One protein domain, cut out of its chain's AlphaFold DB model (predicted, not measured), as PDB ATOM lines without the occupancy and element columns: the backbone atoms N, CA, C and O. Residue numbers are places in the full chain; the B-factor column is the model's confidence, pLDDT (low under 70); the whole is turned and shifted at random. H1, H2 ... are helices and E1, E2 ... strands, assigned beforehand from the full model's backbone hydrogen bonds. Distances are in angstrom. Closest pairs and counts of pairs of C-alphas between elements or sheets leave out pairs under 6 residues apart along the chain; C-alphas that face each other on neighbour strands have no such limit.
ATOM      1  N   HIS A   5      27.007 -32.586   6.538       64.12
ATOM      2  CA  HIS A   5      26.539 -33.687   5.708       64.12
ATOM      3  C   HIS A   5      26.919 -35.021   6.343       64.12
ATOM      4  O   HIS A   5      28.100 -35.338   6.475       64.12
ATOM      5  N   LEU A   6      25.914 -35.807   6.712       65.31
ATOM      6  CA  LEU A   6      26.069 -37.124   7.314       65.31
ATOM      7  C   LEU A   6      25.664 -38.186   6.291       65.31
ATOM      8  O   LEU A   6      24.655 -38.034   5.600       65.31
ATOM      9  N   SER A   7      26.459 -39.248   6.183       55.38
ATOM     10  CA  SER A   7      26.167 -40.395   5.323       55.38
ATOM     11  C   SER A   7      26.048 -41.642   6.179       55.38
ATOM     12  O   SER A   7      26.939 -41.911   6.980       55.38
ATOM     13  N   ILE A   8      24.960 -42.391   6.011       61.38
ATOM     14  CA  ILE A   8      24.763 -43.683   6.674       61.38
ATOM     15  C   ILE A   8      24.873 -44.774   5.613       61.38
ATOM     16  O   ILE A   8      24.101 -44.783   4.649       61.38
ATOM     17  N   GLU A   9      25.818 -45.693   5.800       59.62
ATOM     18  CA  GLU A   9      25.930 -46.916   5.008       59.62
ATOM     19  C   GLU A   9      25.234 -48.062   5.743       59.62
ATOM     20  O   GLU A   9      25.698 -48.547   6.772       59.62
ATOM     21  N   VAL A  10      24.103 -48.513   5.202       55.12
ATOM     22  CA  VAL A  10      23.297 -49.577   5.825       55.12
ATOM     23  C   VAL A  10      24.040 -50.926   5.832       55.12
ATOM     24  O   VAL A  10      23.763 -51.765   6.684       55.12
ATOM     25  N   GLU A  11      25.023 -51.133   4.942       54.47
ATOM     26  CA  GLU A  11      25.841 -52.361   4.904       54.47
ATOM     27  C   GLU A  11      26.665 -52.561   6.178       54.47
ATOM     28  O   GLU A  11      26.745 -53.681   6.676       54.47
ATOM     29  N   GLN A  12      27.225 -51.478   6.725       49.69
ATOM     30  CA  GLN A  12      28.060 -51.520   7.928       49.69
ATOM     31  C   GLN A  12      27.220 -51.810   9.182       49.69
ATOM     32  O   GLN A  12      27.653 -52.527  10.076       49.69
ATOM     33  N   LEU A  13      25.961 -51.351   9.200       50.91
ATOM     34  CA  LEU A  13      25.009 -51.634  10.281       50.91
ATOM     35  C   LEU A  13      24.452 -53.069  10.249       50.91
ATOM     36  O   LEU A  13      23.827 -53.501  11.216       50.91
ATOM     37  N   LEU A  14      24.629 -53.797   9.142       49.25
ATOM     38  CA  LEU A  14      24.156 -55.175   8.959       49.25
ATOM     39  C   LEU A  14      25.287 -56.209   8.985       49.25
ATOM     40  O   LEU A  14      25.014 -57.411   9.038       49.25
ATOM     41  N   SER A  15      26.545 -55.773   8.940       45.59
ATOM     42  CA  SER A  15      27.695 -56.661   9.049       45.59
ATOM     43  C   SER A  15      27.917 -57.072  10.505       45.59
ATOM     44  O   SER A  15      28.173 -56.242  11.369       45.59
ATOM     45  N   SER A  16      27.821 -58.373  10.777       49.69
ATOM     46  CA  SER A  16      27.832 -58.967  12.121       49.69
ATOM     47  C   SER A  16      29.226 -59.073  12.757       49.69
ATOM     48  O   SER A  16      29.534 -60.094  13.376       49.69
ATOM     49  N   PHE A  17      30.109 -58.097  12.553       50.53
ATOM     50  CA  PHE A  17      31.415 -58.109  13.203       50.53
ATOM     51  C   PHE A  17      31.397 -57.180  14.415       50.53
ATOM     52  O   PHE A  17      31.095 -55.996  14.320       50.53
ATOM     53  N   GLU A  18      31.716 -57.738  15.576       55.66
ATOM     54  CA  GLU A  18      32.026 -56.951  16.760       55.66
ATOM     55  C   GLU A  18      33.493 -56.537  16.681       55.66
ATOM     56  O   GLU A  18      34.373 -57.355  16.396       55.66
ATOM     57  N   ILE A  19      33.760 -55.261  16.929       57.09
ATOM     58  CA  ILE A  19      35.117 -54.765  17.143       57.09
ATOM     59  C   ILE A  19      35.165 -54.335  18.595       57.09
ATOM     60  O   ILE A  19      34.469 -53.391  18.975       57.09
ATOM     61  N   ASP A  20      35.975 -55.025  19.394       56.16
ATOM     62  CA  ASP A  20      36.108 -54.729  20.817       56.16
ATOM     63  C   ASP A  20      36.427 -53.240  21.035       56.16
ATOM     64  O   ASP A  20      37.335 -52.676  20.422       56.16
ATOM     65  N   GLY A  21      35.605 -52.583  21.854       57.31
ATOM     66  CA  GLY A  21      35.678 -51.146  22.122       57.31
ATOM     67  C   GLY A  21      35.158 -50.198  21.027       57.31
ATOM     68  O   GLY A  21      35.123 -48.994  21.279       57.31
ATOM     69  N   MET A  22      34.735 -50.678  19.850       55.25
ATOM     70  CA  MET A  22      34.269 -49.824  18.737       55.25
ATOM     71  C   MET A  22      32.851 -50.148  18.260       55.25
ATOM     72  O   MET A  22      32.058 -49.228  18.075       55.25
ATOM     73  N   VAL A  23      32.527 -51.434  18.095       59.44
ATOM     74  CA  VAL A  23      31.216 -51.914  17.632       59.44
ATOM     75  C   VAL A  23      30.745 -53.034  18.551       59.44
ATOM     76  O   VAL A  23      31.417 -54.060  18.663       59.44
ATOM     77  N   LYS A  24      29.586 -52.849  19.192       70.56
ATOM     78  CA  LYS A  24      28.944 -53.852  20.054       70.56
ATOM     79  C   LYS A  24      27.600 -54.259  19.462       70.56
ATOM     80  O   LYS A  24      26.772 -53.396  19.180       70.56
ATOM     81  N   ILE A  25      27.379 -55.562  19.319       69.44
ATOM     82  CA  ILE A  25      26.128 -56.136  18.824       69.44
ATOM     83  C   ILE A  25      25.506 -56.930  19.968       69.44
ATOM     84  O   ILE A  25      26.153 -57.760  20.592       69.44
ATOM     85  N   GLN A  26      24.251 -56.658  20.305       70.31
ATOM     86  CA  GLN A  26      23.603 -57.348  21.416       70.31
ATOM     87  C   GLN A  26      22.109 -57.531  21.148       70.31
ATOM     88  O   GLN A  26      21.437 -56.630  20.648       70.31
ATOM     89  N   GLY A  27      21.566 -58.703  21.488       71.31
ATOM     90  CA  GLY A  27      20.122 -58.939  21.422       71.31
ATOM     91  C   GLY A  27      19.387 -58.026  22.401       71.31
ATOM     92  O   GLY A  27      19.768 -57.953  23.573       71.31
ATOM     93  N   MET A  28      18.336 -57.340  21.954       74.75
ATOM     94  CA  MET A  28      17.640 -56.335  22.765       74.75
ATOM     95  C   MET A  28      17.037 -56.908  24.051       74.75
ATOM     96  O   MET A  28      17.071 -56.230  25.070       74.75
ATOM     97  N   ALA A  29      16.598 -58.171  24.050       75.56
ATOM     98  CA  ALA A  29      16.131 -58.867  25.257       75.56
ATOM     99  C   ALA A  29      17.174 -58.938  26.390       75.56
ATOM    100  O   ALA A  29      16.827 -59.147  27.548       75.56
ATOM    101  N   SER A  30      18.460 -58.789  26.063       76.25
ATOM    102  CA  SER A  30      19.553 -58.793  27.042       76.25
ATOM    103  C   SER A  30      20.003 -57.390  27.466       76.25
ATOM    104  O   SER A  30      20.883 -57.265  28.318       76.25
ATOM    105  N   VAL A  31      19.421 -56.336  26.886       80.25
ATOM    106  CA  VAL A  31      19.685 -54.940  27.251       80.25
ATOM    107  C   VAL A  31      18.749 -54.548  28.390       80.25
ATOM    108  O   VAL A  31      17.551 -54.810  28.334       80.25
ATOM    109  N   GLU A  32      19.279 -53.909  29.437       83.25
ATOM    110  CA  GLU A  32      18.443 -53.503  30.570       83.25
ATOM    111  C   GLU A  32      17.346 -52.523  30.122       83.25
ATOM    112  O   GLU A  32      17.621 -51.530  29.447       83.25
ATOM    113  N   GLU A  33      16.109 -52.755  30.559       81.94
ATOM    114  CA  GLU A  33      14.925 -51.985  30.156       81.94
ATOM    115  C   GLU A  33      15.101 -50.465  30.330       81.94
ATOM    116  O   GLU A  33      14.739 -49.682  29.453       81.94
ATOM    117  N   LYS A  34      15.740 -50.023  31.420       81.94
ATOM    118  CA  LYS A  34      16.031 -48.597  31.653       81.94
ATOM    119  C   LYS A  34      16.886 -47.966  30.544       81.94
ATOM    120  O   LYS A  34      16.741 -46.776  30.272       81.94
ATOM    121  N   VAL A  35      17.775 -48.743  29.914       79.56
ATOM    122  CA  VAL A  35      18.587 -48.289  28.775       79.56
ATOM    123  C   VAL A  35      17.678 -48.089  27.574       79.56
ATOM    124  O   VAL A  35      17.728 -47.033  26.953       79.56
ATOM    125  N   LEU A  36      16.806 -49.057  27.288       76.94
ATOM    126  CA  LEU A  36      15.863 -48.987  26.172       76.94
ATOM    127  C   LEU A  36      14.935 -47.770  26.305       76.94
ATOM    128  O   LEU A  36      14.840 -46.977  25.367       76.94
ATOM    129  N   HIS A  37      14.374 -47.530  27.494       77.19
ATOM    130  CA  HIS A  37      13.589 -46.317  27.773       77.19
ATOM    131  C   HIS A  37      14.395 -45.034  27.552       77.19
ATOM    132  O   HIS A  37      13.885 -44.071  26.982       77.19
ATOM    133  N   SER A  38      15.674 -45.013  27.941       74.81
ATOM    134  CA  SER A  38      16.543 -43.845  27.729       74.81
ATOM    135  C   SER A  38      16.840 -43.552  26.253       74.81
ATOM    136  O   SER A  38      17.112 -42.404  25.904       74.81
ATOM    137  N   LEU A  39      16.747 -44.574  25.397       70.81
ATOM    138  CA  LEU A  39      16.869 -44.468  23.942       70.81
ATOM    139  C   LEU A  39      15.528 -44.099  23.272       70.81
ATOM    140  O   LEU A  39      15.482 -43.886  22.060       70.81
ATOM    141  N   GLY A  40      14.448 -43.975  24.052       68.75
ATOM    142  CA  GLY A  40      13.114 -43.603  23.581       68.75
ATOM    143  C   GLY A  40      12.188 -44.783  23.277       68.75
ATOM    144  O   GLY A  40      11.110 -44.566  22.727       68.75
ATOM    145  N   TRP A  41      12.569 -46.015  23.630       72.31
ATOM    146  CA  TRP A  41      11.697 -47.183  23.492       72.31
ATOM    147  C   TRP A  41      10.729 -47.266  24.665       72.31
ATOM    148  O   TRP A  41      11.151 -47.506  25.788       72.31
ATOM    149  N   THR A  42       9.437 -47.094  24.398       69.38
ATOM    150  CA  THR A  42       8.382 -47.178  25.422       69.38
ATOM    151  C   THR A  42       7.564 -48.465  25.345       69.38
ATOM    152  O   THR A  42       6.949 -48.850  26.333       69.38
ATOM    153  N   ASP A  43       7.541 -49.116  24.180       71.19
ATOM    154  CA  ASP A  43       6.850 -50.382  23.927       71.19
ATOM    155  C   ASP A  43       7.896 -51.474  23.660       71.19
ATOM    156  O   ASP A  43       8.663 -51.385  22.697       71.19
ATOM    157  N   LEU A  44       7.973 -52.460  24.559       70.06
ATOM    158  CA  LEU A  44       9.025 -53.479  24.585       70.06
ATOM    159  C   LEU A  44       8.539 -54.869  24.151       70.06
ATOM    160  O   LEU A  44       9.344 -55.803  24.135       70.06
ATOM    161  N   GLU A  45       7.265 -55.018  23.762       67.62
ATOM    162  CA  GLU A  45       6.654 -56.320  23.436       67.62
ATOM    163  C   GLU A  45       7.348 -57.042  22.262       67.62
ATOM    164  O   GLU A  45       7.291 -58.268  22.159       67.62
ATOM    165  N   PHE A  46       8.079 -56.308  21.418       63.00
ATOM    166  CA  PHE A  46       8.694 -56.815  20.183       63.00
ATOM    167  C   PHE A  46      10.211 -57.057  20.280       63.00
ATOM    168  O   PHE A  46      10.838 -57.475  19.310       63.00
ATOM    169  N   THR A  47      10.823 -56.814  21.441       63.00
ATOM    170  CA  THR A  47      12.293 -56.755  21.592       63.00
ATOM    171  C   THR A  47      13.010 -58.108  21.570       63.00
ATOM    172  O   THR A  47      14.235 -58.148  21.443       63.00
ATOM    173  N   ASN A  48      12.282 -59.226  21.658       60.84
ATOM    174  CA  ASN A  48      12.883 -60.561  21.767       60.84
ATOM    175  C   ASN A  48      13.639 -61.015  20.511       60.84
ATOM    176  O   ASN A  48      14.645 -61.710  20.638       60.84
ATOM    177  N   ASP A  49      13.211 -60.566  19.330       63.50
ATOM    178  CA  ASP A  49      13.812 -60.951  18.044       63.50
ATOM    179  C   ASP A  49      14.676 -59.832  17.431       63.50
ATOM    180  O   ASP A  49      15.104 -59.916  16.278       63.50
ATOM    181  N   MET A  50      14.926 -58.759  18.190       69.31
ATOM    182  CA  MET A  50      15.595 -57.552  17.708       69.31
ATOM    183  C   MET A  50      17.049 -57.478  18.181       69.31
ATOM    184  O   MET A  50      17.396 -57.871  19.297       69.31
ATOM    185  N   VAL A  51      17.908 -56.924  17.325       68.62
ATOM    186  CA  VAL A  51      19.336 -56.723  17.597       68.62
ATOM    187  C   VAL A  51      19.636 -55.228  17.667       68.62
ATOM    188  O   VAL A  51      19.208 -54.454  16.807       68.62
ATOM    189  N   LEU A  52      20.365 -54.829  18.708       74.06
ATOM    190  CA  LEU A  52      20.882 -53.484  18.914       74.06
ATOM    191  C   LEU A  52      22.361 -53.451  18.522       74.06
ATOM    192  O   LEU A  52      23.167 -54.202  19.072       74.06
ATOM    193  N   ASN A  53      22.704 -52.550  17.610       72.44
ATOM    194  CA  ASN A  53      24.075 -52.255  17.211       72.44
ATOM    195  C   ASN A  53      24.501 -50.931  17.842       72.44
ATOM    196  O   ASN A  53      23.791 -49.938  17.707       72.44
ATOM    197  N   TYR A  54      25.644 -50.901  18.511       76.44
ATOM    198  CA  TYR A  54      26.229 -49.689  19.070       76.44
ATOM    199  C   TYR A  54      27.586 -49.414  18.435       76.44
ATOM    200  O   TYR A  54      28.472 -50.263  18.504       76.44
ATOM    201  N   GLU A  55      27.751 -48.219  17.877       72.50
ATOM    202  CA  GLU A  55      28.981 -47.776  17.229       72.50
ATOM    203  C   GLU A  55      29.141 -46.255  17.388       72.50
ATOM    204  O   GLU A  55      28.227 -45.494  17.089       72.50
ATOM    205  N   PHE A  56      30.293 -45.801  17.897       73.25
ATOM    206  CA  PHE A  56      30.649 -44.375  18.047       73.25
ATOM    207  C   PHE A  56      29.551 -43.459  18.641       73.25
ATOM    208  O   PHE A  56      29.370 -42.328  18.195       73.25
ATOM    209  N   GLY A  57      28.811 -43.917  19.658       74.75
ATOM    210  CA  GLY A  57      27.740 -43.115  20.279       74.75
ATOM    211  C   GLY A  57      26.392 -43.167  19.546       74.75
ATOM    212  O   GLY A  57      25.443 -42.492  19.957       74.75
ATOM    213  N   ILE A  58      26.293 -43.982  18.495       80.00
ATOM    214  CA  ILE A  58      25.073 -44.259  17.744       80.00
ATOM    215  C   ILE A  58      24.579 -45.654  18.122       80.00
ATOM    216  O   ILE A  58      25.326 -46.627  18.071       80.00
ATOM    217  N   PHE A  59      23.301 -45.758  18.466       83.25
ATOM    218  CA  PHE A  59      22.606 -47.023  18.667       83.25
ATOM    219  C   PHE A  59      21.636 -47.244  17.518       83.25
ATOM    220  O   PHE A  59      20.780 -46.404  17.293       83.25
ATOM    221  N   SER A  60      21.731 -48.354  16.805       80.88
ATOM    222  CA  SER A  60      20.881 -48.664  15.659       80.88
ATOM    223  C   SER A  60      20.168 -49.991  15.841       80.88
ATOM    224  O   SER A  60      20.742 -50.960  16.334       80.88
ATOM    225  N   THR A  61      18.918 -50.048  15.400       77.88
ATOM    226  CA  THR A  61      18.073 -51.233  15.493       77.88
ATOM    227  C   THR A  61      17.216 -51.359  14.248       77.88
ATOM    228  O   THR A  61      16.608 -50.388  13.792       77.88
ATOM    229  N   PHE A  62      17.125 -52.582  13.736       76.69
ATOM    230  CA  PHE A  62      16.186 -52.943  12.684       76.69
ATOM    231  C   PHE A  62      14.930 -53.574  13.274       76.69
ATOM    232  O   PHE A  62      15.018 -54.383  14.198       76.69
ATOM    233  N   TYR A  63      13.767 -53.233  12.726       73.12
ATOM    234  CA  TYR A  63      12.505 -53.828  13.155       73.12
ATOM    235  C   TYR A  63      11.488 -53.938  12.012       73.12
ATOM    236  O   TYR A  63      11.506 -53.120  11.085       73.12
ATOM    237  N   PRO A  64      10.603 -54.952  12.050       70.62
ATOM    238  CA  PRO A  64       9.704 -55.273  10.949       70.62
ATOM    239  C   PRO A  64       8.437 -54.403  10.975       70.62
ATOM    240  O   PRO A  64       7.334 -54.886  11.223       70.62
ATOM    241  N   ARG A  65       8.579 -53.092  10.764       71.50
ATOM    242  CA  ARG A  65       7.443 -52.161  10.691       71.50
ATOM    243  C   ARG A  65       7.610 -51.215   9.511       71.50
ATOM    244  O   ARG A  65       8.720 -50.814   9.178       71.50
ATOM    245  N   LYS A  66       6.485 -50.825   8.914       72.69
ATOM    246  CA  LYS A  66       6.417 -49.819   7.842       72.69
ATOM    247  C   LYS A  66       6.136 -48.406   8.359       72.69
ATOM    248  O   LYS A  66       6.371 -47.424   7.669       72.69
ATOM    249  N   GLU A  67       5.559 -48.304   9.550       79.44
ATOM    250  CA  GLU A  67       5.012 -47.052  10.061       79.44
ATOM    251  C   GLU A  67       6.069 -46.203  10.766       79.44
ATOM    252  O   GLU A  67       6.783 -46.660  11.661       79.44
ATOM    253  N   MET A  68       6.092 -44.927  10.397       83.38
ATOM    254  CA  MET A  68       6.877 -43.895  11.053       83.38
ATOM    255  C   MET A  68       6.218 -43.491  12.378       83.38
ATOM    256  O   MET A  68       5.071 -43.031  12.386       83.38
ATOM    257  N   PHE A  69       6.948 -43.592  13.490       80.62
ATOM    258  CA  PHE A  69       6.429 -43.219  14.809       80.62
ATOM    259  C   PHE A  69       5.961 -41.756  14.872       80.62
ATOM    260  O   PHE A  69       6.569 -40.870  14.272       80.62
ATOM    261  N   GLU A  70       4.911 -41.474  15.648       81.94
ATOM    262  CA  GLU A  70       4.347 -40.119  15.787       81.94
ATOM    263  C   GLU A  70       5.357 -39.090  16.318       81.94
ATOM    264  O   GLU A  70       5.328 -37.918  15.943       81.94
ATOM    265  N   TRP A  71       6.285 -39.530  17.170       80.38
ATOM    266  CA  TRP A  71       7.325 -38.676  17.740       80.38
ATOM    267  C   TRP A  71       8.465 -38.362  16.750       80.38
ATOM    268  O   TRP A  71       9.250 -37.442  16.998       80.38
ATOM    269  N   ILE A  72       8.521 -39.043  15.599       86.75
ATOM    270  CA  ILE A  72       9.359 -38.667  14.457       86.75
ATOM    271  C   ILE A  72       8.601 -37.631  13.621       86.75
ATOM    272  O   ILE A  72       7.584 -37.942  12.995       86.75
ATOM    273  N   LYS A  73       9.088 -36.386  13.604       83.44
ATOM    274  CA  LYS A  73       8.344 -35.231  13.072       83.44
ATOM    275  C   LYS A  73       8.864 -34.728  11.737       83.44
ATOM    276  O   LYS A  73       8.091 -34.632  10.787       83.44
ATOM    277  N   CYS A  74      10.142 -34.352  11.664       87.69
ATOM    278  CA  CYS A  74      10.707 -33.822  10.425       87.69
ATOM    279  C   CYS A  74      10.862 -35.000   9.472       87.69
ATOM    280  O   CYS A  74      11.763 -35.803   9.672       87.69
ATOM    281  N   ARG A  75       9.952 -35.137   8.509       92.38
ATOM    282  CA  ARG A  75       9.873 -36.278   7.595       92.38
ATOM    283  C   ARG A  75      10.174 -35.837   6.171       92.38
ATOM    284  O   ARG A  75       9.838 -34.723   5.772       92.38
ATOM    285  N   SER A  76      10.787 -36.726   5.410       89.69
ATOM    286  CA  SER A  76      11.104 -36.552   4.000       89.69
ATOM    287  C   SER A  76      10.786 -37.841   3.258       89.69
ATOM    288  O   SER A  76      11.010 -38.936   3.774       89.69
ATOM    289  N   LYS A  77      10.277 -37.715   2.033       89.69
ATOM    290  CA  LYS A  77      10.145 -38.863   1.136       89.69
ATOM    291  C   LYS A  77      11.503 -39.155   0.506       89.69
ATOM    292  O   LYS A  77      12.163 -38.236   0.024       89.69
ATOM    293  N   GLY A  78      11.881 -40.426   0.448       83.44
ATOM    294  CA  GLY A  78      13.155 -40.860  -0.118       83.44
ATOM    295  C   GLY A  78      14.294 -40.969   0.898       83.44
ATOM    296  O   GLY A  78      14.105 -40.887   2.110       83.44
ATOM    297  N   SER A  79      15.505 -41.150   0.372       82.25
ATOM    298  CA  SER A  79      16.724 -41.482   1.122       82.25
ATOM    299  C   SER A  79      17.500 -40.278   1.670       82.25
ATOM    300  O   SER A  79      18.644 -40.434   2.092       82.25
ATOM    301  N   SER A  80      16.929 -39.076   1.624       86.06
ATOM    302  CA  SER A  80      17.608 -37.847   2.036       86.06
ATOM    303  C   SER A  80      16.678 -36.951   2.835       86.06
ATOM    304  O   SER A  80      15.517 -36.750   2.465       86.06
ATOM    305  N   ILE A  81      17.208 -36.369   3.907       89.19
ATOM    306  CA  ILE A  81      16.511 -35.373   4.708       89.19
ATOM    307  C   ILE A  81      17.455 -34.242   5.087       89.19
ATOM    308  O   ILE A  81      18.588 -34.463   5.500       89.19
ATOM    309  N   SER A  82      16.967 -33.012   4.949       89.50
ATOM    310  CA  SER A  82      17.642 -31.822   5.454       89.50
ATOM    311  C   SER A  82      16.751 -31.121   6.461       89.50
ATOM    312  O   SER A  82      15.547 -30.986   6.243       89.50
ATOM    313  N   PHE A  83      17.339 -30.673   7.561       89.44
ATOM    314  CA  PHE A  83      16.627 -29.976   8.618       89.44
ATOM    315  C   PHE A  83      17.548 -28.984   9.322       89.44
ATOM    316  O   PHE A  83      18.774 -29.060   9.249       89.44
ATOM    317  N   THR A  84      16.935 -28.039  10.019       90.19
ATOM    318  CA  THR A  84      17.635 -27.138  10.930       90.19
ATOM    319  C   THR A  84      17.263 -27.517  12.349       90.19
ATOM    320  O   THR A  84      16.080 -27.722  12.632       90.19
ATOM    321  N   ILE A  85      18.254 -27.616  13.233       87.81
ATOM    322  CA  ILE A  85      18.000 -27.907  14.643       87.81
ATOM    323  C   ILE A  85      17.151 -26.772  15.227       87.81
ATOM    324  O   ILE A  85      17.592 -25.615  15.206       87.81
ATOM    325  N   PRO A  86      15.940 -27.063  15.733       88.44
ATOM    326  CA  PRO A  86      15.076 -26.035  16.279       88.44
ATOM    327  C   PRO A  86      15.633 -25.525  17.609       88.44
ATOM    328  O   PRO A  86      16.247 -26.261  18.381       88.44
ATOM    329  N   SER A  87      15.380 -24.252  17.900       87.06
ATOM    330  CA  SER A  87      15.620 -23.710  19.235       87.06
ATOM    331  C   SER A  87      14.649 -24.339  20.235       87.06
ATOM    332  O   SER A  87      13.458 -24.470  19.955       87.06
ATOM    333  N   SER A  88      15.153 -24.685  21.415       83.94
ATOM    334  CA  SER A  88      14.374 -25.234  22.524       83.94
ATOM    335  C   SER A  88      14.835 -24.600  23.835       83.94
ATOM    336  O   SER A  88      15.960 -24.112  23.925       83.94
ATOM    337  N   HIS A  89      13.958 -24.599  24.840       80.44
ATOM    338  CA  HIS A  89      14.314 -24.201  26.206       80.44
ATOM    339  C   HIS A  89      15.171 -25.270  26.899       80.44
ATOM    340  O   HIS A  89      15.944 -24.948  27.795       80.44
ATOM    341  N   ASN A  90      15.065 -26.519  26.437       83.25
ATOM    342  CA  ASN A  90      15.822 -27.647  26.960       83.25
ATOM    343  C   ASN A  90      17.048 -27.909  26.084       83.25
ATOM    344  O   ASN A  90      17.018 -27.703  24.867       83.25
ATOM    345  N   ASN A  91      18.111 -28.429  26.696       81.88
ATOM    346  CA  ASN A  91      19.315 -28.800  25.966       81.88
ATOM    347  C   ASN A  91      19.040 -30.002  25.059       81.88
ATOM    348  O   ASN A  91      18.440 -30.993  25.482       81.88
ATOM    349  N   LEU A  92      19.478 -29.903  23.804       83.31
ATOM    350  CA  LEU A  92      19.479 -31.030  22.880       83.31
ATOM    351  C   LEU A  92      20.539 -32.031  23.344       83.31
ATOM    352  O   LEU A  92      21.718 -31.692  23.421       83.31
ATOM    353  N   ARG A  93      20.114 -33.259  23.628       84.81
ATOM    354  CA  ARG A  93      20.993 -34.360  24.034       84.81
ATOM    355  C   ARG A  93      21.365 -35.256  22.857       84.81
ATOM    356  O   ARG A  93      22.434 -35.862  22.827       84.81
ATOM    357  N   GLY A  94      20.455 -35.374  21.904       87.50
ATOM    358  CA  GLY A  94      20.589 -36.329  20.827       87.50
ATOM    359  C   GLY A  94      19.450 -36.241  19.838       87.50
ATOM    360  O   GLY A  94      18.598 -35.347  19.882       87.50
ATOM    361  N   MET A  95      19.433 -37.204  18.937       88.38
ATOM    362  CA  MET A  95      18.449 -37.273  17.879       88.38
ATOM    363  C   MET A  95      18.232 -38.712  17.443       88.38
ATOM    364  O   MET A  95      19.157 -39.506  17.354       88.38
ATOM    365  N   ASN A  96      16.995 -39.021  17.117       89.25
ATOM    366  CA  ASN A  96      16.579 -40.260  16.503       89.25
ATOM    367  C   ASN A  96      16.395 -40.029  15.003       89.25
ATOM    368  O   ASN A  96      15.635 -39.148  14.596       89.25
ATOM    369  N   PHE A  97      17.072 -40.835  14.199       89.19
ATOM    370  CA  PHE A  97      16.872 -40.960  12.766       89.19
ATOM    371  C   PHE A  97      16.130 -42.265  12.488       89.19
ATOM    372  O   PHE A  97      16.595 -43.328  12.883       89.19
ATOM    373  N   LEU A  98      14.987 -42.193  11.813       87.75
ATOM    374  CA  LEU A  98      14.235 -43.363  11.371       87.75
ATOM    375  C   LEU A  98      14.160 -43.355   9.848       87.75
ATOM    376  O   LEU A  98      13.775 -42.342   9.266       87.75
ATOM    377  N   CYS A  99      14.476 -44.469   9.195       87.12
ATOM    378  CA  CYS A  99      14.148 -44.668   7.790       87.12
ATOM    379  C   CYS A  99      13.351 -45.953   7.565       87.12
ATOM    380  O   CYS A  99      13.622 -46.992   8.166       87.12
ATOM    381  N   VAL A 100      12.355 -45.846   6.688       84.19
ATOM    382  CA  VAL A 100      11.506 -46.947   6.242       84.19
ATOM    383  C   VAL A 100      12.062 -47.457   4.925       84.19
ATOM    384  O   VAL A 100      12.232 -46.704   3.959       84.19
ATOM    385  N   VAL A 101      12.350 -48.749   4.895       77.44
ATOM    386  CA  VAL A 101      12.899 -49.454   3.747       77.44
ATOM    387  C   VAL A 101      11.812 -50.343   3.158       77.44
ATOM    388  O   VAL A 101      11.220 -51.195   3.826       77.44
ATOM    389  N   GLU A 102      11.542 -50.130   1.877       74.56
ATOM    390  CA  GLU A 102      10.559 -50.877   1.108       74.56
ATOM    391  C   GLU A 102      11.235 -51.683   0.010       74.56
ATOM    392  O   GLU A 102      12.255 -51.290  -0.560       74.56
ATOM    393  N   LYS A 103      10.628 -52.814  -0.344       67.31
ATOM    394  CA  LYS A 103      11.057 -53.588  -1.501       67.31
ATOM    395  C   LYS A 103      10.901 -52.756  -2.778       67.31
ATOM    396  O   LYS A 103       9.833 -52.241  -3.086       67.31
ATOM    397  N   ASN A 104      11.965 -52.696  -3.565       60.56
ATOM    398  CA  ASN A 104      11.958 -52.191  -4.924       60.56
ATOM    399  C   ASN A 104      11.145 -53.158  -5.804       60.56
ATOM    400  O   ASN A 104      11.549 -54.313  -5.980       60.56
ATOM    401  N   PRO A 105      10.028 -52.712  -6.396       54.03
ATOM    402  CA  PRO A 105       9.186 -53.567  -7.226       54.03
ATOM    403  C   PRO A 105       9.857 -53.987  -8.546       54.03
ATOM    404  O   PRO A 105       9.368 -54.896  -9.211       54.03
ATOM    405  N   VAL A 106      10.969 -53.350  -8.936       51.84
ATOM    406  CA  VAL A 106      11.627 -53.542 -10.240       51.84
ATOM    407  C   VAL A 106      12.638 -54.702 -10.242       51.84
ATOM    408  O   VAL A 106      12.997 -55.190 -11.310       51.84
ATOM    409  N   VAL A 107      13.092 -55.189  -9.079       49.00
ATOM    410  CA  VAL A 107      14.163 -56.203  -8.992       49.00
ATOM    411  C   VAL A 107      13.657 -57.491  -8.330       49.00
ATOM    412  O   VAL A 107      13.312 -57.503  -7.149       49.00
ATOM    413  N   SER A 108      13.617 -58.588  -9.095       39.69
ATOM    414  CA  SER A 108      13.297 -59.945  -8.625       39.69
ATOM    415  C   SER A 108      14.514 -60.634  -7.977       39.69
ATOM    416  O   SER A 108      15.659 -60.367  -8.333       39.69
ATOM    417  N   PHE A 109      14.267 -61.490  -6.979       44.59
ATOM    418  CA  PHE A 109      15.286 -62.061  -6.086       44.59
ATOM    419  C   PHE A 109      16.178 -63.144  -6.724       44.59
ATOM    420  O   PHE A 109      15.696 -64.002  -7.459       44.59
ATOM    421  N   SER A 110      17.439 -63.209  -6.275       37.44
ATOM    422  CA  SER A 110      18.190 -64.462  -6.111       37.44
ATOM    423  C   SER A 110      18.686 -64.540  -4.661       37.44
ATOM    424  O   SER A 110      19.449 -63.677  -4.231       37.44
ATOM    425  N   TYR A 111      18.222 -65.529  -3.892       39.72
ATOM    426  CA  TYR A 111      18.580 -65.716  -2.482       39.72
ATOM    427  C   TYR A 111      20.047 -66.134  -2.320       39.72
ATOM    428  O   TYR A 111      20.474 -67.126  -2.908       39.72
ATOM    429  N   GLY A 112      20.799 -65.420  -1.479       38.25
ATOM    430  CA  GLY A 112      22.150 -65.827  -1.103       38.25
ATOM    431  C   GLY A 112      22.920 -64.754  -0.344       38.25
ATOM    432  O   GLY A 112      23.890 -64.223  -0.866       38.25
ATOM    433  N   SER A 113      22.517 -64.430   0.884       38.78
ATOM    434  CA  SER A 113      23.322 -63.551   1.741       38.78
ATOM    435  C   SER A 113      23.049 -63.830   3.219       38.78
ATOM    436  O   SER A 113      21.901 -63.871   3.658       38.78
ATOM    437  N   HIS A 114      24.137 -64.108   3.942       35.66
ATOM    438  CA  HIS A 114      24.224 -64.396   5.373       35.66
ATOM    439  C   HIS A 114      23.803 -63.177   6.208       35.66
ATOM    440  O   HIS A 114      24.652 -62.424   6.671       35.66
ATOM    441  N   PHE A 115      22.505 -62.968   6.398       40.72
ATOM    442  CA  PHE A 115      22.007 -61.999   7.374       40.72
ATOM    443  C   PHE A 115      21.531 -62.729   8.634       40.72
ATOM    444  O   PHE A 115      21.008 -63.843   8.510       40.72
ATOM    445  N   PRO A 116      21.672 -62.138   9.836       34.88
ATOM    446  CA  PRO A 116      20.942 -62.597  11.008       34.88
ATOM    447  C   PRO A 116      19.452 -62.504  10.673       34.88
ATOM    448  O   PRO A 116      18.891 -61.426  10.489       34.88
ATOM    449  N   LEU A 117      18.855 -63.670  10.461       36.06
ATOM    450  CA  LEU A 117      17.494 -63.844   9.990       36.06
ATOM    451  C   LEU A 117      16.518 -63.344  11.059       36.06
ATOM    452  O   LEU A 117      16.138 -64.114  11.939       36.06
ATOM    453  N   ILE A 118      16.024 -62.109  10.934       40.53
ATOM    454  CA  ILE A 118      14.658 -61.840  11.389       40.53
ATOM    455  C   ILE A 118      13.766 -62.661  10.447       40.53
ATOM    456  O   ILE A 118      13.479 -62.258   9.315       40.53
ATOM    457  N   LYS A 119      13.428 -63.887  10.869       37.97
ATOM    458  CA  LYS A 119      12.471 -64.758  10.180       37.97
ATOM    459  C   LYS A 119      11.085 -64.148  10.356       37.97
ATOM    460  O   LYS A 119      10.376 -64.465  11.303       37.97
ATOM    461  N   VAL A 120      10.707 -63.283   9.430       42.06
ATOM    462  CA  VAL A 120       9.312 -62.880   9.249       42.06
ATOM    463  C   VAL A 120       8.779 -63.699   8.081       42.06
ATOM    464  O   VAL A 120       9.447 -63.808   7.052       42.06
ATOM    465  N   ASN A 121       7.639 -64.362   8.279       39.91
ATOM    466  CA  ASN A 121       6.976 -65.170   7.253       39.91
ATOM    467  C   ASN A 121       6.737 -64.337   5.977       39.91
ATOM    468  O   ASN A 121       6.635 -63.121   6.073       39.91
ATOM    469  N   ASP A 122       6.657 -65.007   4.820       44.34
ATOM    470  CA  ASP A 122       6.663 -64.531   3.412       44.34
ATOM    471  C   ASP A 122       5.692 -63.389   2.987       44.34
ATOM    472  O   ASP A 122       5.462 -63.164   1.796       44.34
ATOM    473  N   GLU A 123       5.122 -62.628   3.915       49.53
ATOM    474  CA  GLU A 123       4.261 -61.477   3.660       49.53
ATOM    475  C   GLU A 123       5.079 -60.172   3.737       49.53
ATOM    476  O   GLU A 123       5.860 -59.961   4.658       49.53
ATOM    477  N   GLU A 124       4.943 -59.340   2.699       54.19
ATOM    478  CA  GLU A 124       5.435 -57.959   2.543       54.19
ATOM    479  C   GLU A 124       6.545 -57.501   3.525       54.19
ATOM    480  O   GLU A 124       6.293 -56.941   4.590       54.19
ATOM    481  N   TYR A 125       7.813 -57.719   3.146       60.72
ATOM    482  CA  TYR A 125       8.972 -57.324   3.953       60.72
ATOM    483  C   TYR A 125       9.047 -55.790   4.082       60.72
ATOM    484  O   TYR A 125       9.445 -55.094   3.142       60.72
ATOM    485  N   HIS A 126       8.669 -55.264   5.248       66.69
ATOM    486  CA  HIS A 126       8.861 -53.868   5.629       66.69
ATOM    487  C   HIS A 126       9.904 -53.794   6.730       66.69
ATOM    488  O   HIS A 126       9.688 -54.302   7.828       66.69
ATOM    489  N   LEU A 127      11.040 -53.176   6.421       74.25
ATOM    490  CA  LEU A 127      12.149 -53.047   7.350       74.25
ATOM    491  C   LEU A 127      12.319 -51.575   7.699       74.25
ATOM    492  O   LEU A 127      12.467 -50.743   6.812       74.25
ATOM    493  N   SER A 128      12.323 -51.257   8.982       80.69
ATOM    494  CA  SER A 128      12.658 -49.921   9.458       80.69
ATOM    495  C   SER A 128      13.979 -49.952  10.207       80.69
ATOM    496  O   SER A 128      14.220 -50.863  10.999       80.69
ATOM    497  N   LEU A 129      14.820 -48.950   9.966       83.00
ATOM    498  CA  LEU A 129      16.037 -48.692  10.728       83.00
ATOM    499  C   LEU A 129      15.789 -47.488  11.629       83.00
ATOM    500  O   LEU A 129      15.619 -46.375  11.131       83.00
ATOM    501  N   LEU A 130      15.808 -47.706  12.942       85.38
ATOM    502  CA  LEU A 130      15.855 -46.632  13.925       85.38
ATOM    503  C   LEU A 130      17.279 -46.510  14.461       85.38
ATOM    504  O   LEU A 130      17.818 -47.467  15.010       85.38
ATOM    505  N   SER A 131      17.856 -45.321  14.346       84.88
ATOM    506  CA  SER A 131      19.165 -44.977  14.882       84.88
ATOM    507  C   SER A 131      19.047 -43.826  15.877       84.88
ATOM    508  O   SER A 131      18.586 -42.745  15.528       84.88
ATOM    509  N   HIS A 132      19.506 -44.033  17.104       86.69
ATOM    510  CA  HIS A 132      19.632 -43.042  18.162       86.69
ATOM    511  C   HIS A 132      21.062 -42.506  18.215       86.69
ATOM    512  O   HIS A 132      22.008 -43.264  18.390       86.69
ATOM    513  N   TRP A 133      21.214 -41.198  18.078       86.00
ATOM    514  CA  TRP A 133      22.491 -40.506  17.977       86.00
ATOM    515  C   TRP A 133      22.648 -39.636  19.214       86.00
ATOM    516  O   TRP A 133      21.846 -38.723  19.435       86.00
ATOM    517  N   MET A 134      23.660 -39.921  20.027       83.75
ATOM    518  CA  MET A 134      24.005 -39.076  21.166       83.75
ATOM    519  C   MET A 134      25.102 -38.104  20.761       83.75
ATOM    520  O   MET A 134      26.089 -38.510  20.152       83.75
ATOM    521  N   PHE A 135      24.945 -36.841  21.141       78.88
ATOM    522  CA  PHE A 135      25.935 -35.812  20.852       78.88
ATOM    523  C   PHE A 135      26.620 -35.362  22.132       78.88
ATOM    524  O   PHE A 135      25.994 -35.201  23.184       78.88
ATOM    525  N   GLY A 136      27.925 -35.148  22.036       76.88
ATOM    526  CA  GLY A 136      28.695 -34.477  23.064       76.88
ATOM    527  C   GLY A 136      28.290 -33.003  23.213       76.88
ATOM    528  O   GLY A 136      27.646 -32.415  22.335       76.88
ATOM    529  N   PRO A 137      28.682 -32.353  24.323       74.06
ATOM    530  CA  PRO A 137      28.410 -30.936  24.526       74.06
ATOM    531  C   PRO A 137      28.939 -30.080  23.366       74.06
ATOM    532  O   PRO A 137      30.126 -30.118  23.051       74.06
ATOM    533  N   ASN A 138      28.072 -29.245  22.786       73.44
ATOM    534  CA  ASN A 138      28.358 -28.342  21.660       73.44
ATOM    535  C   ASN A 138      28.657 -29.006  20.302       73.44
ATOM    536  O   ASN A 138      28.990 -28.283  19.363       73.44
ATOM    537  N   GLU A 139      28.526 -30.329  20.158       79.94
ATOM    538  CA  GLU A 139      28.673 -30.992  18.848       79.94
ATOM    539  C   GLU A 139      27.528 -30.640  17.889       79.94
ATOM    540  O   GLU A 139      27.720 -30.602  16.676       79.94
ATOM    541  N   MET A 140      26.355 -30.328  18.445       79.56
ATOM    542  CA  MET A 140      25.194 -29.818  17.725       79.56
ATOM    543  C   MET A 140      24.498 -28.729  18.529       79.56
ATOM    544  O   MET A 140      24.334 -28.845  19.745       79.56
ATOM    545  N   LYS A 141      24.051 -27.672  17.851       84.06
ATOM    546  CA  LYS A 141      23.330 -26.554  18.469       84.06
ATOM    547  C   LYS A 141      22.163 -26.081  17.612       84.06
ATOM    548  O   LYS A 141      22.102 -26.301  16.404       84.06
ATOM    549  N   ALA A 142      21.240 -25.374  18.257       88.31
ATOM    550  CA  ALA A 142      20.136 -24.720  17.570       88.31
ATOM    551  C   ALA A 142      20.643 -23.838  16.417       88.31
ATOM    552  O   ALA A 142      21.602 -23.076  16.568       88.31
ATOM    553  N   GLY A 143      19.984 -23.949  15.265       89.00
ATOM    554  CA  GLY A 143      20.356 -23.246  14.040       89.00
ATOM    555  C   GLY A 143      21.361 -23.978  13.145       89.00
ATOM    556  O   GLY A 143      21.548 -23.546  12.006       89.00
ATOM    557  N   ASP A 144      21.971 -25.081  13.591       86.75
ATOM    558  CA  ASP A 144      22.789 -25.907  12.701       86.75
ATOM    559  C   ASP A 144      21.908 -26.551  11.623       86.75
ATOM    560  O   ASP A 144      20.815 -27.056  11.898       86.75
ATOM    561  N   CYS A 145      22.384 -26.510  10.378       90.38
ATOM    562  CA  CYS A 145      21.729 -27.138   9.236       90.38
ATOM    563  C   CYS A 145      22.395 -28.482   8.964       90.38
ATOM    564  O   CYS A 145      23.608 -28.538   8.740       90.38
ATOM    565  N   ILE A 146      21.603 -29.546   8.990       87.25
ATOM    566  CA  ILE A 146      22.073 -30.916   8.837       87.25
ATOM    567  C   ILE A 146      21.365 -31.538   7.645       87.25
ATOM    568  O   ILE A 146      20.146 -31.433   7.508       87.25
ATOM    569  N   THR A 147      22.141 -32.224   6.816       87.69
ATOM    570  CA  THR A 147      21.640 -33.095   5.759       87.69
ATOM    571  C   THR A 147      22.109 -34.514   6.033       87.69
ATOM    572  O   THR A 147      23.309 -34.767   6.120       87.69
ATOM    573  N   ILE A 148      21.165 -35.444   6.142       86.44
ATOM    574  CA  ILE A 148      21.442 -36.875   6.227       86.44
ATOM    575  C   ILE A 148      21.096 -37.494   4.884       86.44
ATOM    576  O   ILE A 148      19.965 -37.372   4.409       86.44
ATOM    577  N   ASN A 149      22.068 -38.178   4.294       83.12
ATOM    578  CA  ASN A 149      21.864 -39.030   3.139       83.12
ATOM    579  C   ASN A 149      22.064 -40.479   3.550       83.12
ATOM    580  O   ASN A 149      23.088 -40.850   4.120       83.12
ATOM    581  N   VAL A 150      21.084 -41.309   3.236       77.00
ATOM    582  CA  VAL A 150      21.228 -42.748   3.373       77.00
ATOM    583  C   VAL A 150      21.697 -43.272   2.030       77.00
ATOM    584  O   VAL A 150      20.974 -43.209   1.028       77.00
ATOM    585  N   ALA A 151      22.941 -43.736   1.993       68.69
ATOM    586  CA  ALA A 151      23.501 -44.316   0.792       68.69
ATOM    587  C   ALA A 151      22.815 -45.663   0.540       68.69
ATOM    588  O   ALA A 151      22.791 -46.536   1.411       68.69
ATOM    589  N   ASN A 152      22.259 -45.839  -0.662       61.41
ATOM    590  CA  ASN A 152      21.795 -47.144  -1.122       61.41
ATOM    591  C   ASN A 152      23.026 -47.966  -1.509       61.41
ATOM    592  O   ASN A 152      23.414 -48.042  -2.675       61.41
ATOM    593  N   ALA A 153      23.722 -48.458  -0.491       49.38
ATOM    594  CA  ALA A 153      24.869 -49.310  -0.677       49.38
ATOM    595  C   ALA A 153      24.383 -50.693  -1.162       49.38
ATOM    596  O   ALA A 153      23.298 -51.171  -0.820       49.38
ATOM    597  N   TYR A 154      25.157 -51.237  -2.093       45.03
ATOM    598  CA  TYR A 154      24.893 -52.291  -3.068       45.03
ATOM    599  C   TYR A 154      24.239 -53.600  -2.578       45.03
ATOM    600  O   TYR A 154      23.858 -54.415  -3.425       45.03
ATOM    601  N   ILE A 155      24.043 -53.806  -1.274       45.22
ATOM    602  CA  ILE A 155      23.248 -54.906  -0.706       45.22
ATOM    603  C   ILE A 155      21.782 -54.884  -1.183       45.22
ATOM    604  O   ILE A 155      21.187 -55.944  -1.390       45.22
ATOM    605  N   PHE A 156      21.202 -53.705  -1.444       51.41
ATOM    606  CA  PHE A 156      19.775 -53.560  -1.745       51.41
ATOM    607  C   PHE A 156      19.470 -53.062  -3.159       51.41
ATOM    608  O   PHE A 156      18.661 -52.153  -3.349       51.41
ATOM    609  N   LYS A 157      20.008 -53.713  -4.203       52.31
ATOM    610  CA  LYS A 157      19.518 -53.470  -5.584       52.31
ATOM    611  C   LYS A 157      17.985 -53.531  -5.673       52.31
ATOM    612  O   LYS A 157      17.381 -52.868  -6.513       52.31
ATOM    613  N   SER A 158      17.370 -54.307  -4.782       57.12
ATOM    614  CA  SER A 158      15.940 -54.524  -4.668       57.12
ATOM    615  C   SER A 158      15.251 -53.806  -3.500       57.12
ATOM    616  O   SER A 158      14.142 -54.216  -3.173       57.12
ATOM    617  N   GLN A 159      15.817 -52.766  -2.867       64.38
ATOM    618  CA  GLN A 159      15.090 -51.964  -1.860       64.38
ATOM    619  C   GLN A 159      15.288 -50.455  -2.058       64.38
ATOM    620  O   GLN A 159      16.299 -49.997  -2.592       64.38
ATOM    621  N   ILE A 160      14.268 -49.683  -1.687       71.44
ATOM    622  CA  ILE A 160      14.211 -48.225  -1.794       71.44
ATOM    623  C   ILE A 160      13.795 -47.689  -0.428       71.44
ATOM    624  O   ILE A 160      12.874 -48.204   0.199       71.44
ATOM    625  N   ILE A 161      14.460 -46.629   0.021       77.44
ATOM    626  CA  ILE A 161      14.015 -45.892   1.201       77.44
ATOM    627  C   ILE A 161      12.820 -45.051   0.781       77.44
ATOM    628  O   ILE A 161      12.965 -44.153  -0.052       77.44
ATOM    629  N   SER A 162      11.644 -45.369   1.310       82.75
ATOM    630  CA  SER A 162      10.407 -44.673   0.951       82.75
ATOM    631  C   SER A 162      10.238 -43.384   1.749       82.75
ATOM    632  O   SER A 162       9.822 -42.359   1.201       82.75
ATOM    633  N   GLU A 163      10.639 -43.404   3.018       89.19
ATOM    634  CA  GLU A 163      10.513 -42.285   3.943       89.19
ATOM    635  C   GLU A 163      11.658 -42.292   4.960       89.19
ATOM    636  O   GLU A 163      12.105 -43.344   5.415       89.19
ATOM    637  N   CYS A 164      12.115 -41.111   5.358       89.38
ATOM    638  CA  CYS A 164      12.971 -40.945   6.521       89.38
ATOM    639  C   CYS A 164      12.496 -39.783   7.386       89.38
ATOM    640  O   CYS A 164      11.799 -38.880   6.918       89.38
ATOM    641  N   GLY A 165      12.864 -39.796   8.662       91.12
ATOM    642  CA  GLY A 165      12.496 -38.729   9.561       91.12
ATOM    643  C   GLY A 165      13.343 -38.614  10.816       91.12
ATOM    644  O   GLY A 165      14.127 -39.495  11.161       91.12
ATOM    645  N   ILE A 166      13.158 -37.477  11.483       91.38
ATOM    646  CA  ILE A 166      13.908 -37.052  12.658       91.38
ATOM    647  C   ILE A 166      12.997 -36.832  13.864       91.38
ATOM    648  O   ILE A 166      11.970 -36.148  13.773       91.38
ATOM    649  N   GLY A 167      13.424 -37.351  15.012       89.56
ATOM    650  CA  GLY A 167      12.917 -36.999  16.336       89.56
ATOM    651  C   GLY A 167      14.041 -36.435  17.201       89.56
ATOM    652  O   GLY A 167      15.068 -37.080  17.370       89.56
ATOM    653  N   PHE A 168      13.873 -35.239  17.756       87.88
ATOM    654  CA  PHE A 168      14.871 -34.651  18.656       87.88
ATOM    655  C   PHE A 168      14.699 -35.169  20.083       87.88
ATOM    656  O   PHE A 168      13.571 -35.296  20.560       87.88
ATOM    657  N   VAL A 169      15.816 -35.412  20.767       85.88
ATOM    658  CA  VAL A 169      15.846 -35.867  22.158       85.88
ATOM    659  C   VAL A 169      16.439 -34.756  23.015       85.88
ATOM    660  O   VAL A 169      17.597 -34.372  22.840       85.88
ATOM    661  N   TYR A 170      15.634 -34.231  23.934       84.81
ATOM    662  CA  TYR A 170      16.026 -33.171  24.860       84.81
ATOM    663  C   TYR A 170      16.173 -33.716  26.274       84.81
ATOM    664  O   TYR A 170      15.539 -34.712  26.630       84.81
ATOM    665  N   ASP A 171      16.958 -33.027  27.095       81.44
ATOM    666  CA  ASP A 171      16.931 -33.258  28.534       81.44
ATOM    667  C   ASP A 171      15.543 -32.911  29.099       81.44
ATOM    668  O   ASP A 171      14.896 -31.943  28.681       81.44
TER     669      ASP A 171
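This is residues 5 to 171 of the 187 residues of an uncharacterized protein of Mikania micrantha (UniProt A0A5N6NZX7). A large, twisted sheet of seven strands has a small three-stranded sheet over part of one face, making a sandwich whose sheets are only partly face to face. The short helix H1 follows the small sheet's edge strand E1, H2 lies off both sheets, and the long loop of residues 104 to 125 reaches far from the middle, where E8 and E7 run. The printed part has 167 residues, in the order E1 H1 E2 H2 E3 E4 E5 E6 E7 E8 E9 E10; the larger sheet runs E2 E3 E4 E8 E7 E10 E5, antiparallel throughout, and the smaller E1 E9 E6, mixed. The class is mostly strand, though under half of the residues are in named elements. The whole is compact, with a radius of gyration of the C-alphas of 16.1 A and spans of 51 by 35 by 30 A.

E1, residues 5 to 9, begins at C-alpha 5 (26.539, -33.687, 5.708). H1 is residues 10 to 14, E2 23 to 27, H2 33 to 38, E3 51 to 55, E4 58 to 63, E5 74 to 77 and E6 80 to 84. E7, residues 92 to 103, is 34.3 A long, and E8, residues 126 to 134, 26.3 A. E9, residues 145 to 151, is 19.2 A long. E10, residues 159 to 170, is 32.7 A long, bends by 56 degrees at residue 162 and ends at C-alpha 170 (16.026, -33.171, 24.860).

In the larger sheet, edge strand E2 and its neighbour E3 are antiparallel, with N 24 and O 54 within hydrogen-bond range at 2.9 A. E3 and E4 form a hairpin, with N 53 and O 60 at 2.8 A. E4 and E8 have N 61 and O 130 at 2.8 A, and the hairpin E7 and E8 has N 97 and O 131 at 2.8 A. E7 and E10 have N 96 and O 167 at 2.7 A; E10 and edge strand E5 have N 76 and O 164 at 2.8 A. In the smaller sheet, E1 and E9 are parallel, with N 6 and O 147 at 2.9 A, while E9 and E6 are antiparallel, with N 148 and O 81 at 2.8 A. The facing parts of the two sheets are 9.3 A centre to centre. The closest C-alphas of E6 and E10, Ile 81 and Cys 164, are 6.8 A apart. H1 only grazes the larger sheet, with residues 10 to 14; H2 is on neither sheet. In H1 and H2 every O i to N i+4 pair is within hydrogen-bond range.

The C-alphas farthest apart, of His 89 and Ser 110, are 51.8 A apart. The printed part has no cut. The links H2 to E3, 12 residues, and E7 to E8, 22 residues, are long. The mean pLDDT of the printed part is 71.2; 62 residues are under 70, among them 5 to 23, 103 to 126 and 151 to 159.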